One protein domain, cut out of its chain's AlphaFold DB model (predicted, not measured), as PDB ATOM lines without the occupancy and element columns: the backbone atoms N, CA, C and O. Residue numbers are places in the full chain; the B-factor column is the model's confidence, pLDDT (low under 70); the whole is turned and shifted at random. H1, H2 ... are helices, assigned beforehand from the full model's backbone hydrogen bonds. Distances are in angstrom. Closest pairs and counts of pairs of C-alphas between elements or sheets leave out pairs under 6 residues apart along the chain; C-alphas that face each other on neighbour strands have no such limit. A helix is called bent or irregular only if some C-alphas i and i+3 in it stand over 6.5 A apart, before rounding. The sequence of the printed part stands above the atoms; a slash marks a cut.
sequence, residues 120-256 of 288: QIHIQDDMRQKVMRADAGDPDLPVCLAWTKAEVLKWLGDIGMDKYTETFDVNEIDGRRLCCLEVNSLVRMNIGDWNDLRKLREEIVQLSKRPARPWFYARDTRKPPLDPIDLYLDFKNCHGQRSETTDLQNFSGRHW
ATOM      1  N   GLN A 120     365.457 134.858 245.319       78.38
ATOM      2  CA  GLN A 120     364.350 135.593 244.704       78.38
ATOM      3  C   GLN A 120     362.982 135.107 245.198       78.38
ATOM      4  O   GLN A 120     362.128 135.939 245.496       78.38
ATOM      5  N   ILE A 121     362.798 133.789 245.344       81.88
ATOM      6  CA  ILE A 121     361.567 133.202 245.899       81.88
ATOM      7  C   ILE A 121     361.354 133.676 247.342       81.88
ATOM      8  O   ILE A 121     360.296 134.212 247.649       81.88
ATOM      9  N   HIS A 122     362.374 133.593 248.203       83.44
ATOM     10  CA  HIS A 122     362.256 134.042 249.595       83.44
ATOM     11  C   HIS A 122     361.949 135.538 249.730       83.44
ATOM     12  O   HIS A 122     361.125 135.920 250.558       83.44
ATOM     13  N   ILE A 123     362.582 136.390 248.915       84.19
ATOM     14  CA  ILE A 123     362.297 137.832 248.903       84.19
ATOM     15  C   ILE A 123     360.847 138.081 248.472       84.19
ATOM     16  O   ILE A 123     360.159 138.915 249.059       84.19
ATOM     17  N   GLN A 124     360.373 137.356 247.458       82.81
ATOM     18  CA  GLN A 124     359.004 137.482 246.973       82.81
ATOM     19  C   GLN A 124     357.980 137.007 248.012       82.81
ATOM     20  O   GLN A 124     356.969 137.682 248.209       82.81
ATOM     21  N   ASP A 125     358.256 135.905 248.707       84.88
ATOM     22  CA  ASP A 125     357.403 135.395 249.781       84.88
ATOM     23  C   ASP A 125     357.347 136.369 250.966       84.88
ATOM     24  O   ASP A 125     356.263 136.649 251.480       84.88
ATOM     25  N   ASP A 126     358.483 136.956 251.361       88.62
ATOM     26  CA  ASP A 126     358.534 137.993 252.401       88.62
ATOM     27  C   ASP A 126     357.725 139.238 251.999       88.62
ATOM     28  O   ASP A 126     356.921 139.748 252.785       88.62
ATOM     29  N   MET A 127     357.857 139.697 250.748       86.00
ATOM     30  CA  MET A 127     357.044 140.800 250.219       86.00
ATOM     31  C   MET A 127     355.551 140.466 250.236       86.00
ATOM     32  O   MET A 127     354.742 141.292 250.662       86.00
ATOM     33  N   ARG A 128     355.176 139.254 249.817       85.69
ATOM     34  CA  ARG A 128     353.785 138.793 249.832       85.69
ATOM     35  C   ARG A 128     353.221 138.772 251.251       85.69
ATOM     36  O   ARG A 128     352.110 139.252 251.464       85.69
ATOM     37  N   GLN A 129     353.980 138.271 252.227       86.06
ATOM     38  CA  GLN A 129     353.555 138.270 253.628       86.06
ATOM     39  C   GLN A 129     353.394 139.687 254.183       86.06
ATOM     40  O   GLN A 129     352.426 139.957 254.893       86.06
ATOM     41  N   LYS A 130     354.303 140.607 253.844       89.00
ATOM     42  CA  LYS A 130     354.194 142.021 254.237       89.00
ATOM     43  C   LYS A 130     352.926 142.664 253.689       89.00
ATOM     44  O   LYS A 130     352.205 143.301 254.451       89.00
ATOM     45  N   VAL A 131     352.629 142.445 252.411       88.75
ATOM     46  CA  VAL A 131     351.410 142.964 251.774       88.75
ATOM     47  C   VAL A 131     350.162 142.353 252.391       88.75
ATOM     48  O   VAL A 131     349.242 143.087 252.707       88.75
ATOM     49  N   MET A 132     350.141 141.043 252.646       85.25
ATOM     50  CA  MET A 132     349.006 140.400 253.319       85.25
ATOM     51  C   MET A 132     348.761 140.969 254.721       85.25
ATOM     52  O   MET A 132     347.611 141.163 255.101       85.25
ATOM     53  N   ARG A 133     349.821 141.277 255.484       86.88
ATOM     54  CA  ARG A 133     349.692 141.930 256.798       86.88
ATOM     55  C   ARG A 133     349.200 143.371 256.686       86.88
ATOM     56  O   ARG A 133     348.402 143.786 257.518       86.88
ATOM     57  N   ALA A 134     349.673 144.116 255.687       87.06
ATOM     58  CA  ALA A 134     349.214 145.476 255.428       87.06
ATOM     59  C   ALA A 134     347.734 145.488 255.017       87.06
ATOM     60  O   ALA A 134     346.947 146.212 255.615       87.06
ATOM     61  N   ASP A 135     347.352 144.622 254.074       87.25
ATOM     62  CA  ASP A 135     345.978 144.472 253.591       87.25
ATOM     63  C   ASP A 135     345.027 144.044 254.726       87.25
ATOM     64  O   ASP A 135     343.919 144.556 254.828       87.25
ATOM     65  N   ALA A 136     345.463 143.142 255.614       85.19
ATOM     66  CA  ALA A 136     344.669 142.704 256.766       85.19
ATOM     67  C   ALA A 136     344.482 143.789 257.843       85.19
ATOM     68  O   ALA A 136     343.575 143.679 258.666       85.19
ATOM     69  N   GLY A 137     345.351 144.804 257.872       84.62
ATOM     70  CA  GLY A 137     345.253 145.938 258.791       84.62
ATOM     71  C   GLY A 137     344.379 147.082 258.275       84.62
ATOM     72  O   GLY A 137     344.065 147.988 259.048       84.62
ATOM     73  N   ASP A 138     343.996 147.060 256.996       86.50
ATOM     74  CA  ASP A 138     343.208 148.118 256.373       86.50
ATOM     75  C   ASP A 138     341.700 147.884 256.614       86.50
ATOM     76  O   ASP A 138     341.169 146.842 256.215       86.50
ATOM     77  N   PRO A 139     340.981 148.813 257.274       84.94
ATOM     78  CA  PRO A 139     339.562 148.637 257.598       84.94
ATOM     79  C   PRO A 139     338.640 148.629 256.368       84.94
ATOM     80  O   PRO A 139     337.524 148.089 256.454       84.94
ATOM     81  N   ASP A 140     339.102 149.207 255.255       84.81
ATOM     82  CA  ASP A 140     338.342 149.368 254.013       84.81
ATOM     83  C   ASP A 140     338.467 148.138 253.095       84.81
ATOM     84  O   ASP A 140     337.676 147.944 252.160       84.81
ATOM     85  N   LEU A 141     339.443 147.266 253.370       87.69
ATOM     86  CA  LEU A 141     339.595 145.999 252.674       87.69
ATOM     87  C   LEU A 141     338.743 144.899 253.312       87.69
ATOM     88  O   LEU A 141     338.560 144.836 254.531       87.69
ATOM     89  N   PRO A 142     338.199 143.994 252.487       89.81
ATOM     90  CA  PRO A 142     337.413 142.903 253.009       89.81
ATOM     91  C   PRO A 142     338.322 141.847 253.630       89.81
ATOM     92  O   PRO A 142     339.326 141.436 253.048       89.81
ATOM     93  N   VAL A 143     337.911 141.344 254.793       89.19
ATOM     94  CA  VAL A 143     338.650 140.309 255.533       89.19
ATOM     95  C   VAL A 143     338.806 139.037 254.687       89.19
ATOM     96  O   VAL A 143     339.820 138.351 254.802       89.19
ATOM     97  N   CYS A 144     337.859 138.783 253.767       90.94
ATOM     98  CA  CYS A 144     337.932 137.676 252.813       90.94
ATOM     99  C   CYS A 144     339.189 137.681 251.956       90.94
ATOM    100  O   CYS A 144     339.615 136.619 251.531       90.94
ATOM    101  N   LEU A 145     339.825 138.829 251.713       90.94
ATOM    102  CA  LEU A 145     340.923 138.925 250.751       90.94
ATOM    103  C   LEU A 145     342.137 138.060 251.121       90.94
ATOM    104  O   LEU A 145     342.850 137.572 250.240       90.94
ATOM    105  N   ALA A 146     342.378 137.883 252.421       90.44
ATOM    106  CA  ALA A 146     343.481 137.083 252.940       90.44
ATOM    107  C   ALA A 146     343.132 135.594 253.080       90.44
ATOM    108  O   ALA A 146     344.028 134.798 253.362       90.44
ATOM    109  N   TRP A 147     341.864 135.215 252.882       93.50
ATOM    110  CA  TRP A 147     341.415 133.854 253.129       93.50
ATOM    111  C   TRP A 147     342.020 132.864 252.146       93.50
ATOM    112  O   TRP A 147     342.019 133.036 250.923       93.50
ATOM    113  N   THR A 148     342.489 131.770 252.713       93.31
ATOM    114  CA  THR A 148     342.841 130.562 251.990       93.31
ATOM    115  C   THR A 148     341.583 129.828 251.537       93.31
ATOM    116  O   THR A 148     340.492 129.999 252.080       93.31
ATOM    117  N   LYS A 149     341.749 128.934 250.564       94.81
ATOM    118  CA  LYS A 149     340.696 128.020 250.110       94.81
ATOM    119  C   LYS A 149     340.030 127.276 251.279       94.81
ATOM    120  O   LYS A 149     338.813 127.195 251.341       94.81
ATOM    121  N   ALA A 150     340.815 126.794 252.247       95.94
ATOM    122  CA  ALA A 150     340.290 126.082 253.414       95.94
ATOM    123  C   ALA A 150     339.390 126.966 254.297       95.94
ATOM    124  O   ALA A 150     338.365 126.503 254.793       95.94
ATOM    125  N   GLU A 151     339.743 128.241 254.467       96.19
ATOM    126  CA  GLU A 151     338.931 129.200 255.224       96.19
ATOM    127  C   GLU A 151     337.629 129.541 254.492       96.19
ATOM    128  O   GLU A 151     336.583 129.615 255.130       96.19
ATOM    129  N   VAL A 152     337.666 129.651 253.158       96.69
ATOM    130  CA  VAL A 152     336.454 129.820 252.337       96.69
ATOM    131  C   VAL A 152     335.511 128.624 252.493       96.69
ATOM    132  O   VAL A 152     334.310 128.809 252.674       96.69
ATOM    133  N   LEU A 153     336.038 127.397 252.470       96.81
ATOM    134  CA  LEU A 153     335.228 126.189 252.659       96.81
ATOM    135  C   LEU A 153     334.609 126.116 254.055       96.81
ATOM    136  O   LEU A 153     333.452 125.726 254.191       96.81
ATOM    137  N   LYS A 154     335.352 126.527 255.086       96.94
ATOM    138  CA  LYS A 154     334.821 126.618 256.447       96.94
ATOM    139  C   LYS A 154     333.684 127.640 256.533       96.94
ATOM    140  O   LYS A 154     332.629 127.325 257.071       96.94
ATOM    141  N   TRP A 155     333.877 128.822 255.951       96.56
ATOM    142  CA  TRP A 155     332.846 129.858 255.898       96.56
ATOM    143  C   TRP A 155     331.572 129.380 255.186       96.56
ATOM    144  O   TRP A 155     330.473 129.673 255.653       96.56
ATOM    145  N   LEU A 156     331.692 128.594 254.107       96.69
ATOM    146  CA  LEU A 156     330.529 127.987 253.445       96.69
ATOM    147  C   LEU A 156     329.717 127.092 254.387       96.69
ATOM    148  O   LEU A 156     328.487 127.089 254.308       96.69
ATOM    149  N   GLY A 157     330.382 126.356 255.276       95.88
ATOM    150  CA  GLY A 157     329.699 125.570 256.298       95.88
ATOM    151  C   GLY A 157     329.035 126.434 257.362       95.88
ATOM    152  O   GLY A 157     327.879 126.198 257.710       95.88
ATOM    153  N   ASP A 158     329.697 127.510 257.792       96.06
ATOM    154  CA  ASP A 158     329.151 128.445 258.784       96.06
ATOM    155  C   ASP A 158     327.848 129.119 258.299       96.06
ATOM    156  O   ASP A 158     326.924 129.327 259.087       96.06
ATOM    157  N   ILE A 159     327.716 129.396 256.994       95.94
ATOM    158  CA  ILE A 159     326.473 129.933 256.403       95.94
ATOM    159  C   ILE A 159     325.423 128.848 256.080       95.94
ATOM    160  O   ILE A 159     324.337 129.165 255.576       95.94
ATOM    161  N   GLY A 160     325.708 127.570 256.353       95.62
ATOM    162  CA  GLY A 160     324.818 126.432 256.097       95.62
ATOM    163  C   GLY A 160     324.732 126.026 254.623       95.62
ATOM    164  O   GLY A 160     323.667 125.623 254.150       95.62
ATOM    165  N   MET A 161     325.826 126.181 253.877       95.38
ATOM    166  CA  MET A 161     325.937 125.851 252.452       95.38
ATOM    167  C   MET A 161     326.971 124.758 252.165       95.38
ATOM    168  O   MET A 161     327.590 124.733 251.098       95.38
ATOM    169  N   ASP A 162     327.098 123.798 253.082       95.38
ATOM    170  CA  ASP A 162     328.034 122.671 252.979       95.38
ATOM    171  C   ASP A 162     327.922 121.899 251.658       95.38
ATOM    172  O   ASP A 162     328.921 121.413 251.128       95.38
ATOM    173  N   LYS A 163     326.720 121.841 251.069       95.81
ATOM    174  CA  LYS A 163     326.462 121.183 249.777       95.81
ATOM    175  C   LYS A 163     327.285 121.739 248.603       95.81
ATOM    176  O   LYS A 163     327.419 121.049 247.599       95.81
ATOM    177  N   TYR A 164     327.829 122.954 248.711       96.25
ATOM    178  CA  TYR A 164     328.662 123.573 247.671       96.25
ATOM    179  C   TYR A 164     330.160 123.546 247.978       96.25
ATOM    180  O   TYR A 164     330.947 124.045 247.175       96.25
ATOM    181  N   THR A 165     330.578 122.948 249.095       95.38
ATOM    182  CA  THR A 165     331.996 122.882 249.487       95.38
ATOM    183  C   THR A 165     332.853 122.213 248.416       95.38
ATOM    184  O   THR A 165     333.829 122.804 247.969       95.38
ATOM    185  N   GLU A 166     332.444 121.050 247.905       95.81
ATOM    186  CA  GLU A 166     333.149 120.362 246.814       95.81
ATOM    187  C   GLU A 166     333.212 121.221 245.541       95.81
ATOM    188  O   GLU A 166     334.242 121.292 244.875       95.81
ATOM    189  N   THR A 167     332.136 121.946 245.223       95.81
ATOM    190  CA  THR A 167     332.102 122.834 244.053       95.81
ATOM    191  C   THR A 167     333.120 123.967 244.182       95.81
ATOM    192  O   THR A 167     333.854 124.248 243.234       95.81
ATOM    193  N   PHE A 168     333.203 124.609 245.347       96.06
ATOM    194  CA  PHE A 168     334.198 125.654 245.600       96.06
ATOM    195  C   PHE A 168     335.618 125.086 245.680       96.06
ATOM    196  O   PHE A 168     336.568 125.749 245.254       96.06
ATOM    197  N   ASP A 169     335.761 123.852 246.169       95.81
ATOM    198  CA  ASP A 169     337.040 123.164 246.260       95.81
ATOM    199  C   ASP A 169     337.628 122.890 244.864       95.81
ATOM    200  O   ASP A 169     338.760 123.288 244.571       95.81
ATOM    201  N   VAL A 170     336.819 122.302 243.974       96.38
ATOM    202  CA  VAL A 170     337.195 121.962 242.591       96.38
ATOM    203  C   VAL A 170     337.489 123.207 241.750       96.38
ATOM    204  O   VAL A 170     338.392 123.187 240.919       96.38
ATOM    205  N   ASN A 171     336.762 124.306 241.971       94.56
ATOM    206  CA  ASN A 171     336.995 125.573 241.265       94.56
ATOM    207  C   ASN A 171     338.122 126.424 241.883       94.56
ATOM    208  O   ASN A 171     338.379 127.540 241.417       94.56
ATOM    209  N   GLU A 172     338.796 125.914 242.922       94.06
ATOM    210  CA  GLU A 172     339.885 126.588 243.636       94.06
ATOM    211  C   GLU A 172     339.515 128.022 244.041       94.06
ATOM    212  O   GLU A 172     340.261 128.974 243.796       94.06
ATOM    213  N   ILE A 173     338.319 128.198 244.608       94.62
ATOM    214  CA  ILE A 173     337.860 129.514 245.051       94.62
ATOM    215  C   ILE A 173     338.568 129.859 246.361       94.62
ATOM    216  O   ILE A 173     338.293 129.285 247.414       94.62
ATOM    217  N   ASP A 174     339.507 130.796 246.279       93.88
ATOM    218  CA  ASP A 174     340.157 131.412 247.426       93.88
ATOM    219  C   ASP A 174     339.436 132.704 247.832       93.88
ATOM    220  O   ASP A 174     338.469 133.141 247.202       93.88
ATOM    221  N   GLY A 175     339.917 133.331 248.901       92.38
ATOM    222  CA  GLY A 175     339.372 134.584 249.393       92.38
ATOM    223  C   GLY A 175     339.356 135.705 248.353       92.38
ATOM    224  O   GLY A 175     338.388 136.452 248.244       92.38
ATOM    225  N   ARG A 176     340.392 135.778 247.511       90.62
ATOM    226  CA  ARG A 176     340.518 136.789 246.449       90.62
ATOM    227  C   ARG A 176     339.459 136.608 245.370       90.62
ATOM    228  O   ARG A 176     338.790 137.575 245.006       90.62
ATOM    229  N   ARG A 177     339.275 135.372 244.895       91.31
ATOM    230  CA  ARG A 177     338.224 135.022 243.933       91.31
ATOM    231  C   ARG A 177     336.838 135.198 244.534       91.31
ATOM    232  O   ARG A 177     335.942 135.648 243.825       91.31
ATOM    233  N   LEU A 178     336.669 134.897 245.823       93.00
ATOM    234  CA  LEU A 178     335.405 135.069 246.539       93.00
ATOM    235  C   LEU A 178     334.952 136.533 246.533       93.00
ATOM    236  O   LEU A 178     333.802 136.810 246.200       93.00
ATOM    237  N   CYS A 179     335.853 137.475 246.830       89.19
ATOM    238  CA  CYS A 179     335.496 138.894 246.856       89.19
ATOM    239  C   CYS A 179     335.152 139.454 245.442       89.19
ATOM    240  O   CYS A 179     334.537 140.513 245.340       89.19
ATOM    241  N   CYS A 180     335.508 138.749 244.357       86.06
ATOM    242  CA  CYS A 180     335.186 139.098 242.960       86.06
ATOM    243  C   CYS A 180     334.120 138.182 242.324       86.06
ATOM    244  O   CYS A 180     333.933 138.197 241.105       86.06
ATOM    245  N   LEU A 181     333.445 137.350 243.119       89.19
ATOM    246  CA  LEU A 181     332.538 136.331 242.610       89.19
ATOM    247  C   LEU A 181     331.179 136.938 242.229       89.19
ATOM    248  O   LEU A 181     330.461 137.484 243.064       89.19
ATOM    249  N   GLU A 182     330.809 136.818 240.955       86.12
ATOM    250  CA  GLU A 182     329.505 137.247 240.437       86.12
ATOM    251  C   GLU A 182     328.497 136.090 240.407       86.12
ATOM    252  O   GLU A 182     328.870 134.913 240.349       86.12
ATOM    253  N   VAL A 183     327.200 136.411 240.348       85.88
ATOM    254  CA  VAL A 183     326.138 135.395 240.267       85.88
ATOM    255  C   VAL A 183     326.277 134.555 238.997       85.88
ATOM    256  O   VAL A 183     326.131 133.334 239.035       85.88
ATOM    257  N   ASN A 184     326.670 135.173 237.882       85.38
ATOM    258  CA  ASN A 184     326.973 134.452 236.645       85.38
ATOM    259  C   ASN A 184     328.102 133.425 236.821       85.38
ATOM    260  O   ASN A 184     328.049 132.343 236.234       85.38
ATOM    261  N   SER A 185     329.113 133.735 237.637       89.50
ATOM    262  CA  SER A 185     330.185 132.792 237.959       89.50
ATOM    263  C   SER A 185     329.658 131.626 238.792       89.50
ATOM    264  O   SER A 185     329.983 130.484 238.482       89.50
ATOM    265  N   LEU A 186     328.778 131.880 239.769       91.56
ATOM    266  CA  LEU A 186     328.110 130.827 240.547       91.56
ATOM    267  C   LEU A 186     327.295 129.877 239.653       91.56
ATOM    268  O   LEU A 186     327.435 128.659 239.751       91.56
ATOM    269  N   VAL A 187     326.517 130.422 238.711       90.19
ATOM    270  CA  VAL A 187     325.745 129.618 237.746       90.19
ATOM    271  C   VAL A 187     326.668 128.783 236.854       90.19
ATOM    272  O   VAL A 187     326.398 127.609 236.599       90.19
ATOM    273  N   ARG A 188     327.797 129.350 236.408       90.06
ATOM    274  CA  ARG A 188     328.808 128.613 235.628       90.06
ATOM    275  C   ARG A 188     329.486 127.500 236.426       90.06
ATOM    276  O   ARG A 188     329.908 126.522 235.818       90.06
ATOM    277  N   MET A 189     329.547 127.626 237.750       92.00
ATOM    278  CA  MET A 189     329.991 126.575 238.669       92.00
ATOM    279  C   MET A 189     328.889 125.554 238.992       92.00
ATOM    280  O   MET A 189     329.062 124.742 239.893       92.00
ATOM    281  N   ASN A 190     327.775 125.556 238.252       91.94
ATOM    282  CA  ASN A 190     326.654 124.629 238.419       91.94
ATOM    283  C   ASN A 190     325.834 124.838 239.710       91.94
ATOM    284  O   ASN A 190     325.144 123.930 240.173       91.94
ATOM    285  N   ILE A 191     325.856 126.047 240.274       92.56
ATOM    286  CA  ILE A 191     324.953 126.447 241.358       92.56
ATOM    287  C   ILE A 191     323.707 127.046 240.704       92.56
ATOM    288  O   ILE A 191     323.744 128.161 240.193       92.56
ATOM    289  N   GLY A 192     322.625 126.266 240.637       89.31
ATOM    290  CA  GLY A 192     321.415 126.631 239.889       89.31
ATOM    291  C   GLY A 192     320.205 127.035 240.734       89.31
ATOM    292  O   GLY A 192     319.263 127.605 240.187       89.31
ATOM    293  N   ASP A 193     320.197 126.747 242.039       93.75
ATOM    294  CA  ASP A 193     319.066 127.092 242.904       93.75
ATOM    295  C   ASP A 193     319.054 128.601 243.180       93.75
ATOM    296  O   ASP A 193     320.008 129.180 243.702       93.75
ATOM    297  N   TRP A 194     317.941 129.239 242.824       88.81
ATOM    298  CA  TRP A 194     317.723 130.669 242.993       88.81
ATOM    299  C   TRP A 194     317.886 131.135 244.445       88.81
ATOM    300  O   TRP A 194     318.456 132.201 244.692       88.81
ATOM    301  N   ASN A 195     317.392 130.352 245.406       93.62
ATOM    302  CA  ASN A 195     317.441 130.734 246.816       93.62
ATOM    303  C   ASN A 195     318.877 130.702 247.343       93.62
ATOM    304  O   ASN A 195     319.292 131.614 248.062       93.62
ATOM    305  N   ASP A 196     319.648 129.696 246.932       94.06
ATOM    306  CA  ASP A 196     321.055 129.583 247.298       94.06
ATOM    307  C   ASP A 196     321.894 130.682 246.647       94.06
ATOM    308  O   ASP A 196     322.702 131.313 247.321       94.06
ATOM    309  N   LEU A 197     321.668 130.975 245.364       92.56
ATOM    310  CA  LEU A 197     322.371 132.048 244.654       92.56
ATOM    311  C   LEU A 197     322.127 133.413 245.290       92.56
ATOM    312  O   LEU A 197     323.063 134.194 245.471       92.56
ATOM    313  N   ARG A 198     320.874 133.692 245.658       92.00
ATOM    314  CA  ARG A 198     320.513 134.921 246.358       92.00
ATOM    315  C   ARG A 198     321.215 135.004 247.712       92.00
ATOM    316  O   ARG A 198     321.838 136.025 247.992       92.00
ATOM    317  N   LYS A 199     321.148 133.942 248.520       94.50
ATOM    318  CA  LYS A 199     321.772 133.918 249.847       94.50
ATOM    319  C   LYS A 199     323.300 134.025 249.754       94.50
ATOM    320  O   LYS A 199     323.872 134.854 250.446       94.50
ATOM    321  N   LEU A 200     323.957 133.292 248.848       93.62
ATOM    322  CA  LEU A 200     325.404 133.415 248.605       93.62
ATOM    323  C   LEU A 200     325.788 134.842 248.256       93.62
ATOM    324  O   LEU A 200     326.755 135.372 248.791       93.62
ATOM    325  N   ARG A 201     325.032 135.477 247.363       89.38
ATOM    326  CA  ARG A 201     325.311 136.852 246.971       89.38
ATOM    327  C   ARG A 201     325.159 137.817 248.143       89.38
ATOM    328  O   ARG A 201     326.009 138.686 248.301       89.38
ATOM    329  N   GLU A 202     324.090 137.695 248.926       90.56
ATOM    330  CA  GLU A 202     323.865 138.531 250.111       90.56
ATOM    331  C   GLU A 202     325.023 138.382 251.111       90.56
ATOM    332  O   GLU A 202     325.580 139.388 251.547       90.56
ATOM    333  N   GLU A 203     325.453 137.151 251.386       92.94
ATOM    334  CA  GLU A 203     326.585 136.860 252.273       92.94
ATOM    335  C   GLU A 203     327.917 137.396 251.717       92.94
ATOM    336  O   GLU A 203     328.681 138.030 252.440       92.94
ATOM    337  N   ILE A 204     328.192 137.230 250.416       91.31
ATOM    338  CA  ILE A 204     329.406 137.766 249.769       91.31
ATOM    339  C   ILE A 204     329.421 139.298 249.813       91.31
ATOM    340  O   ILE A 204     330.467 139.902 250.054       91.31
ATOM    341  N   VAL A 205     328.274 139.948 249.607       87.56
ATOM    342  CA  VAL A 205     328.123 141.410 249.716       87.56
ATOM    343  C   VAL A 205     328.406 141.887 251.140       87.56
ATOM    344  O   VAL A 205     329.140 142.858 251.326       87.56
ATOM    345  N   GLN A 206     327.888 141.182 252.150       89.12
ATOM    346  CA  GLN A 206     328.166 141.492 253.555       89.12
ATOM    347  C   GLN A 206     329.647 141.294 253.896       89.12
ATOM    348  O   GLN A 206     330.267 142.166 254.504       89.12
ATOM    349  N   LEU A 207     330.236 140.187 253.441       89.62
ATOM    350  CA  LEU A 207     331.631 139.832 253.685       89.62
ATOM    351  C   LEU A 207     332.610 140.802 253.012       89.62
ATOM    352  O   LEU A 207     333.609 141.213 253.605       89.62
ATOM    353  N   SER A 208     332.310 141.182 251.770       83.69
ATOM    354  CA  SER A 208     333.101 142.144 251.004       83.69
ATOM    355  C   SER A 208     332.862 143.593 251.435       83.69
ATOM    356  O   SER A 208     333.614 144.475 251.022       83.69
ATOM    357  N   LYS A 209     331.835 143.834 252.270       80.81
ATOM    358  CA  LYS A 209     331.308 145.154 252.653       80.81
ATOM    359  C   LYS A 209     330.985 146.044 251.448       80.81
ATOM    360  O   LYS A 209     331.097 147.267 251.536       80.81
ATOM    361  N   ARG A 210     330.613 145.452 250.309       71.38
ATOM    362  CA  ARG A 210     330.419 146.196 249.059       71.38
ATOM    363  C   ARG A 210     329.100 145.904 248.391       71.38
ATOM    364  O   ARG A 210     328.692 144.746 248.336       71.38
ATOM    365  N   PRO A 211     328.458 146.932 247.812       61.94
ATOM    366  CA  PRO A 211     327.301 146.706 246.976       61.94
ATOM    367  C   PRO A 211     327.711 145.837 245.788       61.94
ATOM    368  O   PRO A 211     328.796 145.983 245.221       61.94
ATOM    369  N   ALA A 212     326.828 144.919 245.413       61.31
ATOM    370  CA  ALA A 212     327.053 144.074 244.259       61.31
ATOM    371  C   ALA A 212     327.328 144.924 243.015       61.31
ATOM    372  O   ALA A 212     326.642 145.913 242.741       61.31
ATOM    373  N   ARG A 213     328.350 144.528 242.265       63.09
ATOM    374  CA  ARG A 213     328.790 145.287 241.104       63.09
ATOM    375  C   ARG A 213     327.758 145.192 239.984       63.09
ATOM    376  O   ARG A 213     327.344 144.085 239.642       63.09
ATOM    377  N   PRO A 214     327.386 146.317 239.354       55.56
ATOM    378  CA  PRO A 214     326.670 146.260 238.097       55.56
ATOM    379  C   PRO A 214     327.600 145.690 237.026       55.56
ATOM    380  O   PRO A 214     328.785 146.031 236.960       55.56
ATOM    381  N   TRP A 215     327.038 144.839 236.172       52.84
ATOM    382  CA  TRP A 215     327.758 144.140 235.115       52.84
ATOM    383  C   TRP A 215     328.686 145.075 234.322       52.84
ATOM    384  O   TRP A 215     328.289 146.139 233.835       52.84
ATOM    385  N   PHE A 216     329.940 144.657 234.179       53.16
ATOM    386  CA  PHE A 216     331.069 145.467 233.722       53.16
ATOM    387  C   PHE A 216     330.897 146.137 232.345       53.16
ATOM    388  O   PHE A 216     331.418 147.227 232.099       53.16
ATOM    389  N   TYR A 217     330.097 145.538 231.458       46.94
ATOM    390  CA  TYR A 217     329.778 146.077 230.129       46.94
ATOM    391  C   TYR A 217     328.661 147.138 230.130       46.94
ATOM    392  O   TYR A 217     328.207 147.581 229.073       46.94
ATOM    393  N   ALA A 218     328.202 147.564 231.307       53.66
ATOM    394  CA  ALA A 218     327.210 148.621 231.482       53.66
ATOM    395  C   ALA A 218     327.777 149.860 232.183       53.66
ATOM    396  O   ALA A 218     327.062 150.565 232.902       53.66
ATOM    397  N   ARG A 219     329.067 150.139 231.963       56.66
ATOM    398  CA  ARG A 219     329.635 151.458 232.237       56.66
ATOM    399  C   ARG A 219     329.029 152.476 231.281       56.66
ATOM    400  O   ARG A 219     329.443 152.607 230.134       56.66
ATOM    401  N   ASP A 220     328.010 153.155 231.775       60.16
ATOM    402  CA  ASP A 220     327.525 154.400 231.204       60.16
ATOM    403  C   ASP A 220     328.555 155.507 231.503       60.16
ATOM    404  O   ASP A 220     329.088 155.540 232.616       60.16
ATOM    405  N   THR A 221     328.812 156.421 230.554       61.75
ATOM    406  CA  THR A 221     329.628 157.641 230.781       61.75
ATOM    407  C   THR A 221     329.114 158.443 231.977       61.75
ATOM    408  O   THR A 221     329.844 159.246 232.550       61.75
ATOM    409  N   ARG A 222     327.835 158.253 232.317       63.00
ATOM    410  CA  ARG A 222     327.123 158.931 233.399       63.00
ATOM    411  C   ARG A 222     327.360 158.324 234.782       63.00
ATOM    412  O   ARG A 222     327.012 158.964 235.769       63.00
ATOM    413  N   LYS A 223     327.887 157.096 234.880       64.25
ATOM    414  CA  LYS A 223     328.173 156.473 236.182       64.25
ATOM    415  C   LYS A 223     329.464 157.068 236.770       64.25
ATOM    416  O   LYS A 223     330.385 157.369 236.008       64.25
ATOM    417  N   PRO A 224     329.540 157.247 238.101       66.12
ATOM    418  CA  PRO A 224     330.746 157.749 238.748       66.12
ATOM    419  C   PRO A 224     331.947 156.818 238.495       66.12
ATOM    420  O   PRO A 224     331.755 155.642 238.155       66.12
ATOM    421  N   PRO A 225     333.184 157.332 238.645       69.25
ATOM    422  CA  PRO A 225     334.387 156.507 238.591       69.25
ATOM    423  C   PRO A 225     334.288 155.334 239.574       69.25
ATOM    424  O   PRO A 225     333.607 155.423 240.597       69.25
ATOM    425  N   LEU A 226     334.962 154.227 239.248       72.12
ATOM    426  CA  LEU A 226     335.052 153.102 240.178       72.12
ATOM    427  C   LEU A 226     335.728 153.544 241.469       72.12
ATOM    428  O   LEU A 226     336.686 154.320 241.441       72.12
ATOM    429  N   ASP A 227     335.285 152.942 242.564       80.25
ATOM    430  CA  ASP A 227     335.997 153.011 243.824       80.25
ATOM    431  C   ASP A 227     337.440 152.480 243.628       80.25
ATOM    432  O   ASP A 227     337.624 151.399 243.046       80.25
ATOM    433  N   PRO A 228     338.487 153.211 244.063       83.00
ATOM    434  CA  PRO A 228     339.862 152.716 244.073       83.00
ATOM    435  C   PRO A 228     339.994 151.306 244.643       83.00
ATOM    436  O   PRO A 228     340.757 150.487 244.119       83.00
ATOM    437  N   ILE A 229     339.213 150.994 245.679       85.50
ATOM    438  CA  ILE A 229     339.303 149.697 246.329       85.50
ATOM    439  C   ILE A 229     338.685 148.601 245.446       85.50
ATOM    440  O   ILE A 229     339.097 147.441 245.510       85.50
ATOM    441  N   ASP A 230     337.713 148.920 244.586       83.19
ATOM    442  CA  ASP A 230     337.163 147.975 243.603       83.19
ATOM    443  C   ASP A 230     338.179 147.593 242.540       83.19
ATOM    444  O   ASP A 230     338.362 146.407 242.250       83.19
ATOM    445  N   LEU A 231     338.893 148.587 242.025       84.12
ATOM    446  CA  LEU A 231     339.988 148.361 241.087       84.12
ATOM    447  C   LEU A 231     341.105 147.529 241.717       84.12
ATOM    448  O   LEU A 231     341.699 146.683 241.047       84.12
ATOM    449  N   TYR A 232     341.378 147.751 243.003       87.88
ATOM    450  CA  TYR A 232     342.372 146.980 243.732       87.88
ATOM    451  C   TYR A 232     341.977 145.510 243.893       87.88
ATOM    452  O   TYR A 232     342.804 144.632 243.652       87.88
ATOM    453  N   LEU A 233     340.717 145.219 244.238       87.12
ATOM    454  CA  LEU A 233     340.244 143.834 244.332       87.12
ATOM    455  C   LEU A 233     340.306 143.114 242.980       87.12
ATOM    456  O   LEU A 233     340.775 141.980 242.922       87.12
ATOM    457  N   ASP A 234     339.944 143.788 241.886       85.06
ATOM    458  CA  ASP A 234     340.084 143.219 240.535       85.06
ATOM    459  C   ASP A 234     341.531 142.898 240.197       85.06
ATOM    460  O   ASP A 234     341.846 141.859 239.613       85.06
ATOM    461  N   PHE A 235     342.428 143.795 240.586       87.56
ATOM    462  CA  PHE A 235     343.851 143.587 240.430       87.56
ATOM    463  C   PHE A 235     344.357 142.403 241.272       87.56
ATOM    464  O   PHE A 235     345.225 141.661 240.808       87.56
ATOM    465  N   LYS A 236     343.791 142.184 242.466       88.94
ATOM    466  CA  LYS A 236     344.126 141.066 243.362       88.94
ATOM    467  C   LYS A 236     343.537 139.724 242.943       88.94
ATOM    468  O   LYS A 236     344.111 138.697 243.297       88.94
ATOM    469  N   ASN A 237     342.438 139.722 242.196       85.88
ATOM    470  CA  ASN A 237     341.810 138.506 241.677       85.88
ATOM    471  C   ASN A 237     342.735 137.737 240.715       85.88
ATOM    472  O   ASN A 237     342.719 136.511 240.642       85.88
ATOM    473  N   CYS A 238     343.588 138.454 239.982       82.31
ATOM    474  CA  CYS A 238     344.601 137.838 239.133       82.31
ATOM    475  C   CYS A 238     345.780 137.347 239.978       82.31
ATOM    476  O   CYS A 238     346.476 138.159 240.573       82.31
ATOM    477  N   HIS A 239     346.086 136.047 239.961       77.50
ATOM    478  CA  HIS A 239     347.317 135.545 240.578       77.50
ATOM    479  C   HIS A 239     348.542 135.946 239.749       77.50
ATOM    480  O   HIS A 239     348.660 135.617 238.568       77.50
ATOM    481  N   GLY A 240     349.478 136.650 240.375       85.44
ATOM    482  CA  GLY A 240     350.750 137.007 239.759       85.44
ATOM    483  C   GLY A 240     351.620 137.830 240.694       85.44
ATOM    484  O   GLY A 240     351.101 138.513 241.577       85.44
ATOM    485  N   GLN A 241     352.936 137.818 240.467       84.00
ATOM    486  CA  GLN A 241     353.917 138.470 241.344       84.00
ATOM    487  C   GLN A 241     353.516 139.906 241.704       84.00
ATOM    488  O   GLN A 241     353.498 140.268 242.871       84.00
ATOM    489  N   ARG A 242     353.086 140.705 240.719       85.25
ATOM    490  CA  ARG A 242     352.689 142.102 240.949       85.25
ATOM    491  C   ARG A 242     351.454 142.237 241.842       85.25
ATOM    492  O   ARG A 242     351.455 143.101 242.709       85.25
ATOM    493  N   SER A 243     350.430 141.407 241.643       88.44
ATOM    494  CA  SER A 243     349.221 141.407 242.488       88.44
ATOM    495  C   SER A 243     349.544 141.043 243.939       88.44
ATOM    496  O   SER A 243     348.993 141.607 244.881       88.44
ATOM    497  N   GLU A 244     350.494 140.127 244.128       88.06
ATOM    498  CA  GLU A 244     350.855 139.592 245.436       88.06
ATOM    499  C   GLU A 244     351.761 140.534 246.222       88.06
ATOM    500  O   GLU A 244     351.655 140.579 247.443       88.06
ATOM    501  N   THR A 245     352.608 141.307 245.536       89.88
ATOM    502  CA  THR A 245     353.594 142.201 246.163       89.88
ATOM    503  C   THR A 245     353.183 143.674 246.191       89.88
ATOM    504  O   THR A 245     353.970 144.503 246.638       89.88
ATOM    505  N   THR A 246     352.003 144.037 245.692       89.88
ATOM    506  CA  THR A 246     351.528 145.432 245.702       89.88
ATOM    507  C   THR A 246     350.420 145.583 246.738       89.88
ATOM    508  O   THR A 246     349.436 144.850 246.675       89.88
ATOM    509  N   ASP A 247     350.583 146.518 247.671       90.94
ATOM    510  CA  ASP A 247     349.560 146.913 248.648       90.94
ATOM    511  C   ASP A 247     348.586 147.957 248.059       90.94
ATOM    512  O   ASP A 247     348.793 148.488 246.958       90.94
ATOM    513  N   LEU A 248     347.511 148.262 248.789       88.88
ATOM    514  CA  LEU A 248     346.481 149.205 248.341       88.88
ATOM    515  C   LEU A 248     347.036 150.623 248.132       88.88
ATOM    516  O   LEU A 248     346.674 151.297 247.164       88.88
ATOM    517  N   GLN A 249     347.942 151.071 249.005       88.31
ATOM    518  CA  GLN A 249     348.531 152.413 248.945       88.31
ATOM    519  C   GLN A 249     349.427 152.583 247.711       88.31
ATOM    520  O   GLN A 249     349.264 153.537 246.945       88.31
ATOM    521  N   ASN A 250     350.321 151.625 247.443       89.38
ATOM    522  CA  ASN A 250     351.154 151.647 246.242       89.38
ATOM    523  C   ASN A 250     350.320 151.461 244.975       89.38
ATOM    524  O   ASN A 250     350.644 152.059 243.944       89.38
ATOM    525  N   PHE A 251     349.257 150.650 245.027       88.81
ATOM    526  CA  PHE A 251     348.325 150.526 243.912       88.81
ATOM    527  C   PHE A 251     347.676 151.877 243.601       88.81
ATOM    528  O   PHE A 251     347.801 152.372 242.481       88.81
ATOM    529  N   SER A 252     347.072 152.517 244.600       85.75
ATOM    530  CA  SER A 252     346.373 153.798 244.447       85.75
ATOM    531  C   SER A 252     347.303 154.906 243.947       85.75
ATOM    532  O   SER A 252     346.958 155.622 243.006       85.75
ATOM    533  N   GLY A 253     348.528 154.987 244.481       86.50
ATOM    534  CA  GLY A 253     349.530 155.963 244.040       86.50
ATOM    535  C   GLY A 253     349.981 155.774 242.585       86.50
ATOM    536  O   GLY A 253     350.188 156.751 241.866       86.50
ATOM    537  N   ARG A 254     350.093 154.527 242.109       83.44
ATOM    538  CA  ARG A 254     350.485 154.222 240.717       83.44
ATOM    539  C   ARG A 254     349.328 154.327 239.728       83.44
ATOM    540  O   ARG A 254     349.560 154.585 238.547       83.44
ATOM    541  N   HIS A 255     348.103 154.108 240.195       78.88
ATOM    542  CA  HIS A 255     346.925 153.916 239.353       78.88
ATOM    543  C   HIS A 255     345.867 155.012 239.496       78.88
ATOM    544  O   HIS A 255     344.751 154.825 239.008       78.88
ATOM    545  N   TRP A 256     346.213 156.176 240.053       74.12
ATOM    546  CA  TRP A 256     345.292 157.307 240.227       74.12
ATOM    547  C   TRP A 256     344.590 157.739 238.921       74.12
ATOM    548  O   TRP A 256     343.401 158.047 238.922       74.12
TER     549      TRP A 256
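What this domain is: This is residues 120 to 256 of the 288 residues of the protein "SAM domain-containing protein" of Ramazzottius varieornatus (UniProt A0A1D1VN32). The longest helix, H1, lies at one end of an irregular cluster of helices whose middle is made by two short ones, H5 and H2, packed on each other. On H1's side of this middle are H8, H9 and H10; on the other side two separate arms extend from it, the helical hairpin of H3 and H4, and H7 with H6. Residues 216 to 227, in the link from H7 to H8, stick out as a loop. The printed part has 137 residues, with ten named helices in the order H1 to H10 and no named strand: all helix. It is compact, with a radius of gyration of the C-alphas of 15.8 A, and spans 43 by 43 by 24 A.

Where its parts are: H1, residues 120 to 137, is 25.9 A long, from C-alpha 120 at (364.350, 135.593, 244.704) to C-alpha 137 at (345.253, 145.938, 258.791). H2 is residues 143 to 146, H3 149 to 158 with 14.4 A, and H4 162 to 170 with 13.9 A. H4 is irregular: C-alphas 163 and 166 are 7.4 A apart. H5 is residues 175 to 179, H6 183 to 188, and H7 194 to 208 with 20.8 A. H8, residues 228 to 237, is 14.5 A long, H9 is residues 241 to 245, and H10, residues 248 to 256, ends with C-alpha 256 at (345.292, 157.307, 240.227).

How they stand to each other: H1 touches H9 with residues 124 to 131 alone; the closest C-alphas, of Arg 128 and Thr 245, are 5.0 A apart. With residues 132 to 136 alone it touches H2, closest at Met 132 and Ala 146, C-alphas 6.5 A apart. H2 touches H5, the hub, with the C-alphas of Leu 145 and Gly 175 closest at 4.8 A. H5 also touches H3 at Val 152 and Gly 175, closest C-alphas 6.3 A apart, H7 at Cys 179 and Ser 208, 5.8 A, and H8 at Arg 176 and Asn 237, 5.2 A. H3 and H4 form a helical hairpin at a shallow tilt of 13 degrees, opposite ways, with the C-alphas of Leu 153 and Thr 165 closest at 5.6 A. H6 and H7 only just touch, with 3 pairs of C-alphas within 8 A, closest at Val 183 and Leu 197, 6.7 A. H8 touches H10, about perpendicular at 70.1 degrees, only just; the closest C-alphas, of Tyr 232 and Leu 248, are 6.6 A apart. H8 and H9 touch only at the corner, closest at Lys 236 and Ser 243, C-alphas 5.2 A apart. H3 and H7 are apart, as are H4 and H7. Every O i to N i+4 pair is within hydrogen-bond range in H1, H3 and H5 to H10; in H4 it is 3 of 5, and H2 is too short for such a pair.

The domain as a whole: The C-alphas farthest apart, of Gln 120 and Asn 195, are 47.2 A from each other. Without residues 216 to 227, which stand free, the body spans 43 by 30 by 23 A. The printed part has no cut; the link from H7 to H8, 19 residues, is long, and the others are tight. Mean pLDDT of the printed part is 85.8, and residues 211 to 225 are under 70.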